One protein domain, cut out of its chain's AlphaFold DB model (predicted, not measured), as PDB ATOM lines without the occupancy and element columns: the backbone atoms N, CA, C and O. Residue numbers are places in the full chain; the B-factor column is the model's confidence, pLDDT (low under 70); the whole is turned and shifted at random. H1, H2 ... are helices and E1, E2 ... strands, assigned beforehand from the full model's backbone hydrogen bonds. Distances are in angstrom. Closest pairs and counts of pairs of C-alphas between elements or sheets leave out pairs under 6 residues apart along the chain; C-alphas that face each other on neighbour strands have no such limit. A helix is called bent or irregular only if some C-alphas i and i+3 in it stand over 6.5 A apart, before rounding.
ATOM      1  N   TYR A  78     -49.356 -38.639 -19.637       90.19
ATOM      2  CA  TYR A  78     -49.273 -37.411 -18.848       90.19
ATOM      3  C   TYR A  78     -48.514 -37.607 -17.523       90.19
ATOM      4  O   TYR A  78     -47.996 -36.637 -16.980       90.19
ATOM      5  N   GLY A  79     -48.439 -38.829 -16.993       90.44
ATOM      6  CA  GLY A  79     -47.697 -39.160 -15.781       90.44
ATOM      7  C   GLY A  79     -46.204 -38.877 -15.915       90.44
ATOM      8  O   GLY A  79     -45.644 -38.260 -15.014       90.44
ATOM      9  N   ALA A  80     -45.594 -39.217 -17.053       90.62
ATOM     10  CA  ALA A  80     -44.184 -38.915 -17.336       90.62
ATOM     11  C   ALA A  80     -43.920 -37.402 -17.489       90.62
ATOM     12  O   ALA A  80     -42.914 -36.865 -17.022       90.62
ATOM     13  N   TYR A  81     -44.868 -36.679 -18.089       91.31
ATOM     14  CA  TYR A  81     -44.769 -35.235 -18.320       91.31
ATOM     15  C   TYR A  81     -45.055 -34.390 -17.063       91.31
ATOM     16  O   TYR A  81     -44.478 -33.317 -16.862       91.31
ATOM     17  N   ARG A  82     -45.940 -34.870 -16.185       92.44
ATOM     18  CA  ARG A  82     -46.473 -34.122 -15.038       92.44
ATOM     19  C   ARG A  82     -45.409 -33.581 -14.072       92.44
ATOM     20  O   ARG A  82     -45.573 -32.424 -13.683       92.44
ATOM     21  N   PRO A  83     -44.355 -34.320 -13.669       94.06
ATOM     22  CA  PRO A  83     -43.326 -33.800 -12.765       94.06
ATOM     23  C   PRO A  83     -42.609 -32.564 -13.313       94.06
ATOM     24  O   PRO A  83     -42.263 -31.662 -12.560       94.06
ATOM     25  N   TRP A  84     -42.430 -32.485 -14.632       95.50
ATOM     26  CA  TRP A  84     -41.792 -31.340 -15.279       95.50
ATOM     27  C   TRP A  84     -42.688 -30.109 -15.266       95.50
ATOM     28  O   TRP A  84     -42.231 -29.007 -14.983       95.50
ATOM     29  N   VAL A  85     -43.982 -30.293 -15.523       95.62
ATOM     30  CA  VAL A  85     -44.948 -29.193 -15.444       95.62
ATOM     31  C   VAL A  85     -45.161 -28.733 -14.007       95.62
ATOM     32  O   VAL A  85     -45.300 -27.537 -13.776       95.62
ATOM     33  N   ALA A  86     -45.159 -29.654 -13.040       95.31
ATOM     34  CA  ALA A  86     -45.402 -29.347 -11.631       95.31
ATOM     35  C   ALA A  86     -44.432 -28.296 -11.067       95.31
ATOM     36  O   ALA A  86     -44.878 -27.457 -10.291       95.31
ATOM     37  N   LYS A  87     -43.178 -28.259 -11.543       96.62
ATOM     38  CA  LYS A  87     -42.176 -27.248 -11.155       96.62
ATOM     39  C   LYS A  87     -42.655 -25.809 -11.353       96.62
ATOM     40  O   LYS A  87     -42.311 -24.934 -10.574       96.62
ATOM     41  N   PHE A  88     -43.487 -25.557 -12.364       97.38
ATOM     42  CA  PHE A  88     -44.059 -24.227 -12.592       97.38
ATOM     43  C   PHE A  88     -45.088 -23.818 -11.534       97.38
ATOM     44  O   PHE A  88     -45.323 -22.631 -11.350       97.38
ATOM     45  N   PHE A  89     -45.710 -24.782 -10.857       95.50
ATOM     46  CA  PHE A  89     -46.768 -24.557  -9.873       95.50
ATOM     47  C   PHE A  89     -46.262 -24.639  -8.424       95.50
ATOM     48  O   PHE A  89     -47.038 -24.418  -7.491       95.50
ATOM     49  N   GLU A  90     -44.981 -24.950  -8.222       95.12
ATOM     50  CA  GLU A  90     -44.315 -24.859  -6.922       95.12
ATOM     51  C   GLU A  90     -44.197 -23.388  -6.496       95.12
ATOM     52  O   GLU A  90     -44.071 -22.493  -7.330       95.12
ATOM     53  N   ARG A  91     -44.298 -23.105  -5.192       94.19
ATOM     54  CA  ARG A  91     -44.247 -21.733  -4.665       94.19
ATOM     55  C   ARG A  91     -43.132 -21.607  -3.623       94.19
ATOM     56  O   ARG A  91     -43.187 -22.327  -2.626       94.19
ATOM     57  N   PRO A  92     -42.171 -20.680  -3.799       93.31
ATOM     58  CA  PRO A  92     -42.006 -19.783  -4.951       93.31
ATOM     59  C   PRO A  92     -41.533 -20.527  -6.213       93.31
ATOM     60  O   PRO A  92     -40.695 -21.414  -6.115       93.31
ATOM     61  N   CYS A  93     -42.014 -20.118  -7.391       97.06
ATOM     62  CA  CYS A  93     -41.520 -20.613  -8.677       97.06
ATOM     63  C   CYS A  93     -40.404 -19.685  -9.165       97.06
ATOM     64  O   CYS A  93     -40.667 -18.533  -9.523       97.06
ATOM     65  N   LYS A  94     -39.148 -20.140  -9.148       97.50
ATOM     66  CA  LYS A  94     -38.013 -19.304  -9.571       97.50
ATOM     67  C   LYS A  94     -37.727 -19.475 -11.054       97.50
ATOM     68  O   LYS A  94     -37.711 -20.590 -11.569       97.50
ATOM     69  N   LEU A  95     -37.378 -18.382 -11.732       97.88
ATOM     70  CA  LEU A  95     -37.024 -18.397 -13.153       97.88
ATOM     71  C   LEU A  95     -35.916 -19.416 -13.457       97.88
ATOM     72  O   LEU A  95     -36.053 -20.196 -14.393       97.88
ATOM     73  N   SER A  96     -34.869 -19.481 -12.633       96.62
ATOM     74  CA  SER A  96     -33.761 -20.436 -12.796       96.62
ATOM     75  C   SER A  96     -34.199 -21.908 -12.733       96.62
ATOM     76  O   SER A  96     -33.560 -22.790 -13.311       96.62
ATOM     77  N   GLU A  97     -35.313 -22.204 -12.067       96.06
ATOM     78  CA  GLU A  97     -35.850 -23.558 -11.906       96.06
ATOM     79  C   GLU A  97     -36.756 -23.961 -13.067       96.06
ATOM     80  O   GLU A  97     -36.880 -25.155 -13.343       96.06
ATOM     81  N   VAL A  98     -37.288 -23.010 -13.849       97.56
ATOM     82  CA  VAL A  98     -38.293 -23.296 -14.896       97.56
ATOM     83  C   VAL A  98     -38.006 -22.732 -16.296       97.56
ATOM     84  O   VAL A  98     -38.599 -23.185 -17.273       97.56
ATOM     85  N   GLU A  99     -37.050 -21.818 -16.446       96.81
ATOM     86  CA  GLU A  99     -36.598 -21.333 -17.754       96.81
ATOM     87  C   GLU A  99     -35.942 -22.460 -18.566       96.81
ATOM     88  O   GLU A  99     -35.211 -23.290 -18.018       96.81
ATOM     89  N   ASN A 100     -36.227 -22.538 -19.869       96.69
ATOM     90  CA  ASN A 100     -35.718 -23.589 -20.759       96.69
ATOM     91  C   ASN A 100     -36.081 -25.020 -20.303       96.69
ATOM     92  O   ASN A 100     -35.402 -25.987 -20.660       96.69
ATOM     93  N   LEU A 101     -37.113 -25.183 -19.460       97.06
ATOM     94  CA  LEU A 101     -37.413 -26.478 -18.849       97.06
ATOM     95  C   LEU A 101     -37.917 -27.495 -19.875       97.06
ATOM     96  O   LEU A 101     -37.396 -28.602 -19.930       97.06
ATOM     97  N   LEU A 102     -38.909 -27.116 -20.681       95.25
ATOM     98  CA  LEU A 102     -39.537 -27.999 -21.676       95.25
ATOM     99  C   LEU A 102     -39.207 -27.600 -23.120       95.25
ATOM    100  O   LEU A 102     -39.230 -28.434 -24.016       95.25
ATOM    101  N   ALA A 103     -38.931 -26.319 -23.344       94.69
ATOM    102  CA  ALA A 103     -38.477 -25.729 -24.597       94.69
ATOM    103  C   ALA A 103     -37.814 -24.377 -24.265       94.69
ATOM    104  O   ALA A 103     -37.964 -23.918 -23.128       94.69
ATOM    105  N   PRO A 104     -37.097 -23.732 -25.204       93.94
ATOM    106  CA  PRO A 104     -36.446 -22.452 -24.949       93.94
ATOM    107  C   PRO A 104     -37.399 -21.371 -24.405       93.94
ATOM    108  O   PRO A 104     -38.503 -21.175 -24.926       93.94
ATOM    109  N   GLY A 105     -36.949 -20.656 -23.375       94.56
ATOM    110  CA  GLY A 105     -37.676 -19.611 -22.660       94.56
ATOM    111  C   GLY A 105     -38.714 -20.139 -21.664       94.56
ATOM    112  O   GLY A 105     -38.568 -21.213 -21.079       94.56
ATOM    113  N   LEU A 106     -39.766 -19.343 -21.459       95.88
ATOM    114  CA  LEU A 106     -40.952 -19.698 -20.678       95.88
ATOM    115  C   LEU A 106     -42.124 -20.026 -21.613       95.88
ATOM    116  O   LEU A 106     -42.213 -19.453 -22.707       95.88
ATOM    117  N   PRO A 107     -43.063 -20.894 -21.192       95.88
ATOM    118  CA  PRO A 107     -44.297 -21.069 -21.934       95.88
ATOM    119  C   PRO A 107     -45.095 -19.767 -21.932       95.88
ATOM    120  O   PRO A 107     -45.090 -19.002 -20.972       95.88
ATOM    121  N   LYS A 108     -45.820 -19.534 -23.020       94.38
ATOM    122  CA  LYS A 108     -46.695 -18.373 -23.166       94.38
ATOM    123  C   LYS A 108     -47.979 -18.498 -22.355       94.38
ATOM    124  O   LYS A 108     -48.546 -17.494 -21.944       94.38
ATOM    125  N   TYR A 109     -48.453 -19.725 -22.174       95.44
ATOM    126  CA  TYR A 109     -49.598 -20.062 -21.337       95.44
ATOM    127  C   TYR A 109     -49.594 -21.562 -21.022       95.44
ATOM    128  O   TYR A 109     -48.936 -22.355 -21.707       95.44
ATOM    129  N   PHE A 110     -50.366 -21.963 -20.016       96.00
ATOM    130  CA  PHE A 110     -50.695 -23.363 -19.763       96.00
ATOM    131  C   PHE A 110     -52.110 -23.656 -20.247       96.00
ATOM    132  O   PHE A 110     -53.074 -23.061 -19.767       96.00
ATOM    133  N   ALA A 111     -52.238 -24.583 -21.193       93.69
ATOM    134  CA  ALA A 111     -53.530 -25.076 -21.644       93.69
ATOM    135  C   ALA A 111     -54.055 -26.138 -20.671       93.69
ATOM    136  O   ALA A 111     -53.378 -27.137 -20.418       93.69
ATOM    137  N   VAL A 112     -55.275 -25.952 -20.171       90.12
ATOM    138  CA  VAL A 112     -55.974 -26.950 -19.354       90.12
ATOM    139  C   VAL A 112     -56.780 -27.872 -20.264       90.12
ATOM    140  O   VAL A 112     -57.641 -27.409 -21.014       90.12
ATOM    141  N   SER A 113     -56.523 -29.177 -20.197       78.62
ATOM    142  CA  SER A 113     -57.366 -30.169 -20.873       78.62
ATOM    143  C   SER A 113     -58.591 -30.507 -20.023       78.62
ATOM    144  O   SER A 113     -58.483 -30.691 -18.811       78.62
ATOM    145  N   SER A 114     -59.753 -30.630 -20.671       66.94
ATOM    146  CA  SER A 114     -61.001 -31.110 -20.062       66.94
ATOM    147  C   SER A 114     -60.993 -32.618 -19.770       66.94
ATOM    148  O   SER A 114     -61.863 -33.098 -19.051       66.94
ATOM    149  N   SER A 115     -60.014 -33.371 -20.289       58.94
ATOM    150  CA  SER A 115     -59.867 -34.807 -20.035       58.94
ATOM    151  C   SER A 115     -59.127 -35.052 -18.715       58.94
ATOM    152  O   SER A 115     -57.904 -34.903 -18.620       58.94
ATOM    153  N   THR A 116     -59.869 -35.436 -17.678       58.44
ATOM    154  CA  THR A 116     -59.321 -35.771 -16.359       58.44
ATOM    155  C   THR A 116     -58.963 -37.257 -16.295       58.44
ATOM    156  O   THR A 116     -59.847 -38.103 -16.203       58.44
ATOM    157  N   SER A 117     -57.675 -37.605 -16.288       50.53
ATOM    158  CA  SER A 117     -57.248 -38.914 -15.773       50.53
ATOM    159  C   SER A 117     -57.011 -38.759 -14.272       50.53
ATOM    160  O   SER A 117     -55.999 -38.186 -13.875       50.53
ATOM    161  N   GLY A 118     -57.965 -39.197 -13.449       54.53
ATOM    162  CA  GLY A 118     -57.839 -39.177 -11.988       54.53
ATOM    163  C   GLY A 118     -57.827 -37.773 -11.370       54.53
ATOM    164  O   GLY A 118     -56.777 -37.260 -11.006       54.53
ATOM    165  N   SER A 119     -59.007 -37.174 -11.175       65.81
ATOM    166  CA  SER A 119     -59.322 -36.006 -10.312       65.81
ATOM    167  C   SER A 119     -58.571 -34.668 -10.493       65.81
ATOM    168  O   SER A 119     -59.089 -33.647 -10.052       65.81
ATOM    169  N   LYS A 120     -57.393 -34.613 -11.131       74.75
ATOM    170  CA  LYS A 120     -56.585 -33.390 -11.272       74.75
ATOM    171  C   LYS A 120     -56.515 -32.922 -12.732       74.75
ATOM    172  O   LYS A 120     -56.289 -33.752 -13.616       74.75
ATOM    173  N   PRO A 121     -56.680 -31.613 -13.007       83.12
ATOM    174  CA  PRO A 121     -56.544 -31.074 -14.357       83.12
ATOM    175  C   PRO A 121     -55.156 -31.339 -14.959       83.12
ATOM    176  O   PRO A 121     -54.135 -31.227 -14.272       83.12
ATOM    177  N   LYS A 122     -55.118 -31.666 -16.257       90.50
ATOM    178  CA  LYS A 122     -53.873 -31.768 -17.030       90.50
ATOM    179  C   LYS A 122     -53.509 -30.398 -17.591       90.50
ATOM    180  O   LYS A 122     -54.336 -29.768 -18.250       90.50
ATOM    181  N   HIS A 123     -52.272 -29.983 -17.364       93.56
ATOM    182  CA  HIS A 123     -51.711 -28.715 -17.803       93.56
ATOM    183  C   HIS A 123     -50.657 -28.979 -18.871       93.56
ATOM    184  O   HIS A 123     -49.726 -29.747 -18.650       93.56
ATOM    185  N   PHE A 124     -50.789 -28.328 -20.021       93.94
ATOM    186  CA  PHE A 124     -49.832 -28.430 -21.117       93.94
ATOM    187  C   PHE A 124     -49.172 -27.078 -21.340       93.94
ATOM    188  O   PHE A 124     -49.854 -26.098 -21.636       93.94
ATOM    189  N   ALA A 125     -47.850 -27.025 -21.203       95.00
ATOM    190  CA  ALA A 125     -47.068 -25.824 -21.461       95.00
ATOM    191  C   ALA A 125     -47.096 -25.498 -22.962       95.00
ATOM    192  O   ALA A 125     -46.761 -26.344 -23.795       95.00
ATOM    193  N   ARG A 126     -47.512 -24.284 -23.327       93.75
ATOM    194  CA  ARG A 126     -47.641 -23.869 -24.729       93.75
ATOM    195  C   ARG A 126     -46.582 -22.837 -25.070       93.75
ATOM    196  O   ARG A 126     -46.612 -21.710 -24.588       93.75
ATOM    197  N   TYR A 127     -45.659 -23.241 -25.930       90.75
ATOM    198  CA  TYR A 127     -44.592 -22.404 -26.459       90.75
ATOM    199  C   TYR A 127     -44.966 -21.992 -27.883       90.75
ATOM    200  O   TYR A 127     -44.990 -22.826 -28.789       90.75
ATOM    201  N   ILE A 128     -45.324 -20.721 -28.071       79.94
ATOM    202  CA  ILE A 128     -45.657 -20.170 -29.390       79.94
ATOM    203  C   ILE A 128     -44.389 -19.581 -30.010       79.94
ATOM    204  O   ILE A 128     -43.616 -18.910 -29.329       79.94
ATOM    205  N   GLY A 129     -44.174 -19.858 -31.296       69.56
ATOM    206  CA  GLY A 129     -43.038 -19.363 -32.078       69.56
ATOM    207  C   GLY A 129     -41.738 -20.147 -31.869       69.56
ATOM    208  O   GLY A 129     -41.104 -20.519 -32.849       69.56
ATOM    209  N   SER A 130     -41.371 -20.488 -30.630       60.47
ATOM    210  CA  SER A 130     -40.056 -21.092 -30.337       60.47
ATOM    211  C   SER A 130     -39.886 -22.551 -30.769       60.47
ATOM    212  O   SER A 130     -38.766 -23.043 -30.795       60.47
ATOM    213  N   THR A 131     -40.966 -23.250 -31.127       59.31
ATOM    214  CA  THR A 131     -40.935 -24.674 -31.515       59.31
ATOM    215  C   THR A 131     -41.159 -24.909 -33.010       59.31
ATOM    216  O   THR A 131     -41.236 -26.055 -33.438       59.31
ATOM    217  N   GLY A 132     -41.355 -23.857 -33.819       56.31
ATOM    218  CA  GLY A 132     -41.704 -23.997 -35.244       56.31
ATOM    219  C   GLY A 132     -43.072 -24.659 -35.513       56.31
ATOM    220  O   GLY A 132     -43.445 -24.890 -36.662       56.31
ATOM    221  N   LEU A 133     -43.852 -24.959 -34.463       56.28
ATOM    222  CA  LEU A 133     -45.159 -25.621 -34.565       56.28
ATOM    223  C   LEU A 133     -46.296 -24.691 -34.978       56.28
ATOM    224  O   LEU A 133     -47.378 -25.177 -35.333       56.28
ATOM    225  N   MET A 134     -46.089 -23.375 -34.941       54.03
ATOM    226  CA  MET A 134     -47.122 -22.466 -35.411       54.03
ATOM    227  C   MET A 134     -47.243 -22.616 -36.928       54.03
ATOM    228  O   MET A 134     -46.285 -22.412 -37.667       54.03
ATOM    229  N   ARG A 135     -48.426 -23.020 -37.404       49.03
ATOM    230  CA  ARG A 135     -48.811 -22.648 -38.767       49.03
ATOM    231  C   ARG A 135     -49.008 -21.136 -38.759       49.03
ATOM    232  O   ARG A 135     -49.534 -20.622 -37.770       49.03
ATOM    233  N   ALA A 136     -48.651 -20.469 -39.853       42.75
ATOM    234  CA  ALA A 136     -49.273 -19.204 -40.216       42.75
ATOM    235  C   ALA A 136     -50.793 -19.450 -40.235       42.75
ATOM    236  O   ALA A 136     -51.353 -20.024 -41.163       42.75
ATOM    237  N   PHE A 154     -65.349 -16.146 -28.403       79.19
ATOM    238  CA  PHE A 154     -64.243 -16.641 -27.595       79.19
ATOM    239  C   PHE A 154     -64.313 -16.078 -26.181       79.19
ATOM    240  O   PHE A 154     -64.617 -14.907 -25.977       79.19
ATOM    241  N   THR A 155     -63.973 -16.908 -25.193       83.75
ATOM    242  CA  THR A 155     -63.633 -16.420 -23.855       83.75
ATOM    243  C   THR A 155     -62.127 -16.212 -23.775       83.75
ATOM    244  O   THR A 155     -61.356 -17.094 -24.152       83.75
ATOM    245  N   LEU A 156     -61.714 -15.048 -23.275       87.62
ATOM    246  CA  LEU A 156     -60.309 -14.689 -23.046       87.62
ATOM    247  C   LEU A 156     -59.906 -14.857 -21.576       87.62
ATOM    248  O   LEU A 156     -58.868 -14.357 -21.134       87.62
ATOM    249  N   SER A 157     -60.750 -15.557 -20.817       89.44
ATOM    250  CA  SER A 157     -60.531 -15.842 -19.407       89.44
ATOM    251  C   SER A 157     -59.339 -16.775 -19.199       89.44
ATOM    252  O   SER A 157     -58.987 -17.609 -20.047       89.44
ATOM    253  N   TYR A 158     -58.741 -16.644 -18.024       92.44
ATOM    254  CA  TYR A 158     -57.815 -17.596 -17.437       92.44
ATOM    255  C   TYR A 158     -58.369 -18.020 -16.076       92.44
ATOM    256  O   TYR A 158     -59.108 -17.285 -15.428       92.44
ATOM    257  N   ARG A 159     -58.062 -19.255 -15.688       90.94
ATOM    258  CA  ARG A 159     -58.504 -19.864 -14.429       90.94
ATOM    259  C   ARG A 159     -57.545 -19.576 -13.286       90.94
ATOM    260  O   ARG A 159     -57.969 -19.551 -12.141       90.94
ATOM    261  N   ASP A 160     -56.269 -19.433 -13.614       94.19
ATOM    262  CA  ASP A 160     -55.194 -19.221 -12.655       94.19
ATOM    263  C   ASP A 160     -54.021 -18.515 -13.348       94.19
ATOM    264  O   ASP A 160     -53.987 -18.401 -14.582       94.19
ATOM    265  N   ILE A 161     -53.061 -18.051 -12.555       95.88
ATOM    266  CA  ILE A 161     -51.823 -17.426 -13.006       95.88
ATOM    267  C   ILE A 161     -50.649 -18.125 -12.323       95.88
ATOM    268  O   ILE A 161     -50.608 -18.283 -11.105       95.88
ATOM    269  N   VAL A 162     -49.663 -18.511 -13.127       97.06
ATOM    270  CA  VAL A 162     -48.354 -18.934 -12.639       97.06
ATOM    271  C   VAL A 162     -47.440 -17.716 -12.580       97.06
ATOM    272  O   VAL A 162     -47.097 -17.148 -13.618       97.06
ATOM    273  N   ASP A 163     -47.035 -17.343 -11.370       97.75
ATOM    274  CA  ASP A 163     -46.055 -16.288 -11.119       97.75
ATOM    275  C   ASP A 163     -44.644 -16.887 -11.084       97.75
ATOM    276  O   ASP A 163     -44.324 -17.685 -10.203       97.75
ATOM    277  N   VAL A 164     -43.791 -16.490 -12.029       97.81
ATOM    278  CA  VAL A 164     -42.375 -16.875 -12.085       97.81
ATOM    279  C   VAL A 164     -41.517 -15.702 -11.620       97.81
ATOM    280  O   VAL A 164     -41.514 -14.641 -12.244       97.81
ATOM    281  N   ILE A 165     -40.763 -15.897 -10.542       97.44
ATOM    282  CA  ILE A 165     -39.950 -14.857  -9.907       97.44
ATOM    283  C   ILE A 165     -38.537 -14.878 -10.491       97.44
ATOM    284  O   ILE A 165     -37.851 -15.902 -10.485       97.44
ATOM    285  N   THR A 166     -38.088 -13.739 -11.005       96.50
ATOM    286  CA  THR A 166     -36.729 -13.556 -11.528       96.50
ATOM    287  C   THR A 166     -35.709 -13.316 -10.407       96.50
ATOM    288  O   THR A 166     -36.069 -13.060  -9.259       96.50
ATOM    289  N   ALA A 167     -34.413 -13.340 -10.736       94.81
ATOM    290  CA  ALA A 167     -33.353 -13.027  -9.771       94.81
ATOM    291  C   ALA A 167     -33.426 -11.585  -9.225       94.81
ATOM    292  O   ALA A 167     -32.979 -11.339  -8.110       94.81
ATOM    293  N   SER A 168     -34.006 -10.646  -9.982       95.38
ATOM    294  CA  SER A 168     -34.228  -9.259  -9.548       95.38
ATOM    295  C   SER A 168     -35.495  -9.081  -8.703       95.38
ATOM    296  O   SER A 168     -35.760  -7.977  -8.235       95.38
ATOM    297  N   GLY A 169     -36.295 -10.137  -8.518       94.38
ATOM    298  CA  GLY A 169     -37.591 -10.075  -7.842       94.38
ATOM    299  C   GLY A 169     -38.760  -9.662  -8.745       94.38
ATOM    300  O   GLY A 169     -39.897  -9.649  -8.282       94.38
ATOM    301  N   GLU A 170     -38.519  -9.370 -10.029       95.31
ATOM    302  CA  GLU A 170     -39.591  -9.156 -11.013       95.31
ATOM    303  C   GLU A 170     -40.445 -10.428 -11.155       95.31
ATOM    304  O   GLU A 170     -39.908 -11.540 -11.165       95.31
ATOM    305  N   VAL A 171     -41.762 -10.259 -11.299       96.25
ATOM    306  CA  VAL A 171     -42.729 -11.353 -11.453       96.25
ATOM    307  C   VAL A 171     -43.206 -11.432 -12.900       96.25
ATOM    308  O   VAL A 171     -43.865 -10.520 -13.393       96.25
ATOM    309  N   LYS A 172     -42.925 -12.557 -13.564       96.06
ATOM    310  CA  LYS A 172     -43.456 -12.886 -14.893       96.06
ATOM    311  C   LYS A 172     -44.709 -13.744 -14.746       96.06
ATOM    312  O   LYS A 172     -44.630 -14.840 -14.192       96.06
ATOM    313  N   ARG A 173     -45.845 -13.278 -15.270       96.62
ATOM    314  CA  ARG A 173     -47.139 -13.967 -15.149       96.62
ATOM    315  C   ARG A 173     -47.453 -14.805 -16.377       96.62
ATOM    316  O   ARG A 173     -47.483 -14.302 -17.498       96.62
ATOM    317  N   ILE A 174     -47.735 -16.085 -16.162       97.12
ATOM    318  CA  ILE A 174     -48.106 -17.029 -17.217       97.12
ATOM    319  C   ILE A 174     -49.550 -17.488 -16.971       97.12
ATOM    320  O   ILE A 174     -49.815 -18.146 -15.962       97.12
ATOM    321  N   PRO A 175     -50.504 -17.181 -17.866       96.62
ATOM    322  CA  PRO A 175     -51.900 -17.538 -17.651       96.62
ATOM    323  C   PRO A 175     -52.135 -19.044 -17.807       96.62
ATOM    324  O   PRO A 175     -51.626 -19.693 -18.728       96.62
ATOM    325  N   VAL A 176     -52.992 -19.589 -16.948       95.88
ATOM    326  CA  VAL A 176     -53.530 -20.948 -17.037       95.88
ATOM    327  C   VAL A 176     -54.948 -20.856 -17.582       95.88
ATOM    328  O   VAL A 176     -55.850 -20.346 -16.922       95.88
ATOM    329  N   CYS A 177     -55.175 -21.314 -18.807       93.62
ATOM    330  CA  CYS A 177     -56.426 -21.067 -19.522       93.62
ATOM    331  C   CYS A 177     -56.798 -22.221 -20.457       93.62
ATOM    332  O   CYS A 177     -56.075 -23.208 -20.601       93.62
ATOM    333  N   ILE A 178     -57.964 -22.123 -21.093       90.44
ATOM    334  CA  ILE A 178     -58.317 -23.038 -22.181       90.44
ATOM    335  C   ILE A 178     -57.426 -22.776 -23.403       90.44
ATOM    336  O   ILE A 178     -56.967 -21.654 -23.624       90.44
ATOM    337  N   ALA A 179     -57.197 -23.808 -24.219       88.75
ATOM    338  CA  ALA A 179     -56.234 -23.747 -25.318       88.75
ATOM    339  C   ALA A 179     -56.496 -22.605 -26.318       88.75
ATOM    340  O   ALA A 179     -55.538 -21.972 -26.762       88.75
ATOM    341  N   SER A 180     -57.768 -22.344 -26.640       85.94
ATOM    342  CA  SER A 180     -58.207 -21.284 -27.556       85.94
ATOM    343  C   SER A 180     -58.008 -19.880 -26.985       85.94
ATOM    344  O   SER A 180     -57.492 -19.020 -27.690       85.94
ATOM    345  N   SER A 181     -58.343 -19.667 -25.706       90.06
ATOM    346  CA  SER A 181     -58.112 -18.405 -24.985       90.06
ATOM    347  C   SER A 181     -56.634 -18.026 -25.030       90.06
ATOM    348  O   SER A 181     -56.270 -16.974 -25.549       90.06
ATOM    349  N   GLY A 182     -55.757 -18.930 -24.579       90.94
ATOM    350  CA  GLY A 182     -54.319 -18.669 -24.562       90.94
ATOM    351  C   GLY A 182     -53.725 -18.469 -25.954       90.94
ATOM    352  O   GLY A 182     -52.838 -17.636 -26.119       90.94
ATOM    353  N   PHE A 183     -54.233 -19.179 -26.966       87.81
ATOM    354  CA  PHE A 183     -53.813 -18.983 -28.353       87.81
ATOM    355  C   PHE A 183     -54.161 -17.580 -28.860       87.81
ATOM    356  O   PHE A 183     -53.261 -16.864 -29.288       87.81
ATOM    357  N   LEU A 184     -55.425 -17.158 -28.745       86.88
ATOM    358  CA  LEU A 184     -55.858 -15.836 -29.206       86.88
ATOM    359  C   LEU A 184     -55.154 -14.707 -28.470       86.88
ATOM    360  O   LEU A 184     -54.659 -13.784 -29.106       86.88
ATOM    361  N   ARG A 185     -55.023 -14.817 -27.145       89.81
ATOM    362  CA  ARG A 185     -54.275 -13.829 -26.362       89.81
ATOM    363  C   ARG A 185     -52.849 -13.655 -26.875       89.81
ATOM    364  O   ARG A 185     -52.338 -12.546 -26.877       89.81
ATOM    365  N   ASN A 186     -52.208 -14.728 -27.327       88.12
ATOM    366  CA  ASN A 186     -50.866 -14.638 -27.887       88.12
ATOM    367  C   ASN A 186     -50.831 -14.054 -29.301       88.12
ATOM    368  O   ASN A 186     -49.910 -13.295 -29.582       88.12
ATOM    369  N   CYS A 187     -51.802 -14.374 -30.162       83.69
ATOM    370  CA  CYS A 187     -51.914 -13.750 -31.484       83.69
ATOM    371  C   CYS A 187     -52.078 -12.228 -31.376       83.69
ATOM    372  O   CYS A 187     -51.453 -11.490 -32.126       83.69
ATOM    373  N   GLU A 188     -52.855 -11.772 -30.395       84.12
ATOM    374  CA  GLU A 188     -53.164 -10.354 -30.188       84.12
ATOM    375  C   GLU A 188     -52.160  -9.624 -29.270       84.12
ATOM    376  O   GLU A 188     -52.321  -8.443 -28.967       84.12
ATOM    377  N   GLY A 189     -51.133 -10.316 -28.760       87.25
ATOM    378  CA  GLY A 189     -50.167  -9.728 -27.819       87.25
ATOM    379  C   GLY A 189     -50.763  -9.336 -26.456       87.25
ATOM    380  O   GLY A 189     -50.234  -8.471 -25.758       87.25
ATOM    381  N   TRP A 190     -51.869  -9.959 -26.050       89.69
ATOM    382  CA  TRP A 190     -52.613  -9.645 -24.831       89.69
ATOM    383  C   TRP A 190     -52.054 -10.342 -23.586       89.69
ATOM    384  O   TRP A 190     -52.414 -11.475 -23.241       89.69
ATOM    385  N   THR A 191     -51.205  -9.623 -22.855       91.62
ATOM    386  CA  THR A 191     -50.627 -10.080 -21.579       91.62
ATOM    387  C   THR A 191     -51.617  -9.972 -20.417       91.62
ATOM    388  O   THR A 191     -52.621  -9.275 -20.522       91.62
ATOM    389  N   VAL A 192     -51.367 -10.648 -19.296       92.81
ATOM    390  CA  VAL A 192     -52.246 -10.564 -18.110       92.81
ATOM    391  C   VAL A 192     -52.254  -9.142 -17.533       92.81
ATOM    392  O   VAL A 192     -53.295  -8.622 -17.146       92.81
ATOM    393  N   GLU A 193     -51.105  -8.473 -17.545       93.06
ATOM    394  CA  GLU A 193     -50.893  -7.129 -16.990       93.06
ATOM    395  C   GLU A 193     -51.744  -6.063 -17.683       93.06
ATOM    396  O   GLU A 193     -52.122  -5.064 -17.077       93.06
ATOM    397  N   THR A 194     -52.054  -6.277 -18.959       91.00
ATOM    398  CA  THR A 194     -52.773  -5.318 -19.803       91.00
ATOM    399  C   THR A 194     -54.288  -5.552 -19.822       91.00
ATOM    400  O   THR A 194     -55.009  -4.811 -20.492       91.00
ATOM    401  N   ASP A 195     -54.799  -6.550 -19.087       90.56
ATOM    402  CA  ASP A 195     -56.231  -6.877 -19.081       90.56
ATOM    403  C   ASP A 195     -57.091  -5.763 -18.491       90.56
ATOM    404  O   ASP A 195     -58.104  -5.413 -19.091       90.56
ATOM    405  N   ASN A 196     -56.683  -5.165 -17.370       87.44
ATOM    406  CA  ASN A 196     -57.472  -4.110 -16.725       87.44
ATOM    407  C   ASN A 196     -57.676  -2.910 -17.657       87.44
ATOM    408  O   ASN A 196     -58.792  -2.415 -17.795       87.44
ATOM    409  N   THR A 197     -56.618  -2.493 -18.355       88.62
ATOM    410  CA  THR A 197     -56.676  -1.397 -19.329       88.62
ATOM    411  C   THR A 197     -57.605  -1.730 -20.495       88.62
ATOM    412  O   THR A 197     -58.425  -0.901 -20.884       88.62
ATOM    413  N   ARG A 198     -57.537  -2.959 -21.030       86.88
ATOM    414  CA  ARG A 198     -58.432  -3.402 -22.111       86.88
ATOM    415  C   ARG A 198     -59.891  -3.424 -21.674       86.88
ATOM    416  O   ARG A 198     -60.743  -2.881 -22.373       86.88
ATOM    417  N   MET A 199     -60.173  -4.009 -20.512       84.62
ATOM    418  CA  MET A 199     -61.534  -4.093 -19.982       84.62
ATOM    419  C   MET A 199     -62.124  -2.702 -19.723       84.62
ATOM    420  O   MET A 199     -63.293  -2.480 -20.027       84.62
ATOM    421  N   ALA A 200     -61.314  -1.750 -19.244       83.62
ATOM    422  CA  ALA A 200     -61.732  -0.360 -19.084       83.62
ATOM    423  C   ALA A 200     -62.062   0.301 -20.436       83.62
ATOM    424  O   ALA A 200     -63.141   0.866 -20.591       83.62
TER     425      ALA A 200
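AT A GLANCE: This is residues 78 to 136 and 154 to 200 of the 216 residues of an uncharacterized protein of Scleroderma citrinum Foug A (UniProt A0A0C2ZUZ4). A strongly twisted sheet of four short strands, curled like part of a barrel, forms the middle, with H1 crossing one face and H3 running along the opposite face. The sheet is made of two hairpins side by side, E1 with E2 and E3 with E4, joined where E1 runs parallel to E4; short H2 only grazes it, and H4 lies away from it at the last printed residue. The printed part has 106 residues with four named helices and four named strands, in the order H1 H2 E1 E2 E3 E4 H3 H4; the class is mixed, helices and strands. The mixed sheet runs E2 E1 E4 E3. The whole is compact, with a radius of gyration of the C-alphas of 13.9 A and spans of 40 by 37 by 29 A.

HOW THE PARTS SIT: H1, residues 78 to 89, is on the sheet of E1, residues 109 to 113, E2, residues 122 to 126, E3, residues 160 to 165, and E4, residues 171 to 177. Its height over the sheet is 8.7 A, and it runs across the strands, at 71 degrees to E2 on the local plane; the closest C-alphas of H1 and E2 are those of Val 85 and His 123, 7.2 A apart. With residues 87 to 88 alone it only just touches H2, residues 95 to 98, with 3 pairs of C-alphas within 8 A; the closest are Phe 88 and Val 98, 6.3 A. Residues 93 to 94 pair in parallel with residues 164 to 165 of E3. E1 and E2 are an antiparallel hairpin, with N 111 and O 124 at 2.9 A. E1 and E4 are parallel, at 26 degrees, with N 110 and O 175 at 2.9 A. E3 and E4 are an antiparallel hairpin, with N 162 and O 174 at 2.9 A. H3, residues 179 to 187, is on the face opposite to H1, over E1 and along it at 4 degrees on the local plane; C-alphas Ala 111 and Ala 179 are closest, 4.8 A. H4, residues 195 to 200, is not on the sheet and is apart from H3. Every O i to N i+4 pair is within hydrogen-bond range in H3 and H4; in H1 3 of 8 are, beside 5 of 9 O i to N i+3 pairs, and H2 is too short for an i+4 pair.

IN THESE COORDINATES: H1 begins at C-alpha 78 (-49.273, -37.411, -18.848) and is 15.9 A long; it is irregular, but only just, with C-alphas 80 and 83 6.9 A apart. E3 is 16.1 A long, E4 18.6 A and H3 12.5 A. H4 ends at C-alpha 200 (-61.732, -0.360, -19.084).

THE WHOLE: The C-alphas of Ala 80 and Ala 200 are the two farthest apart, 42.4 A. Residues 137 to 153 are not printed; C-alphas 136 and 154 are 19.7 A apart across this cut, between E2 and E3. Of the links printed whole, none is long. Residues 114 to 119 and 129 to 136 are under 70 in pLDDT; the mean of the printed part is 87.6.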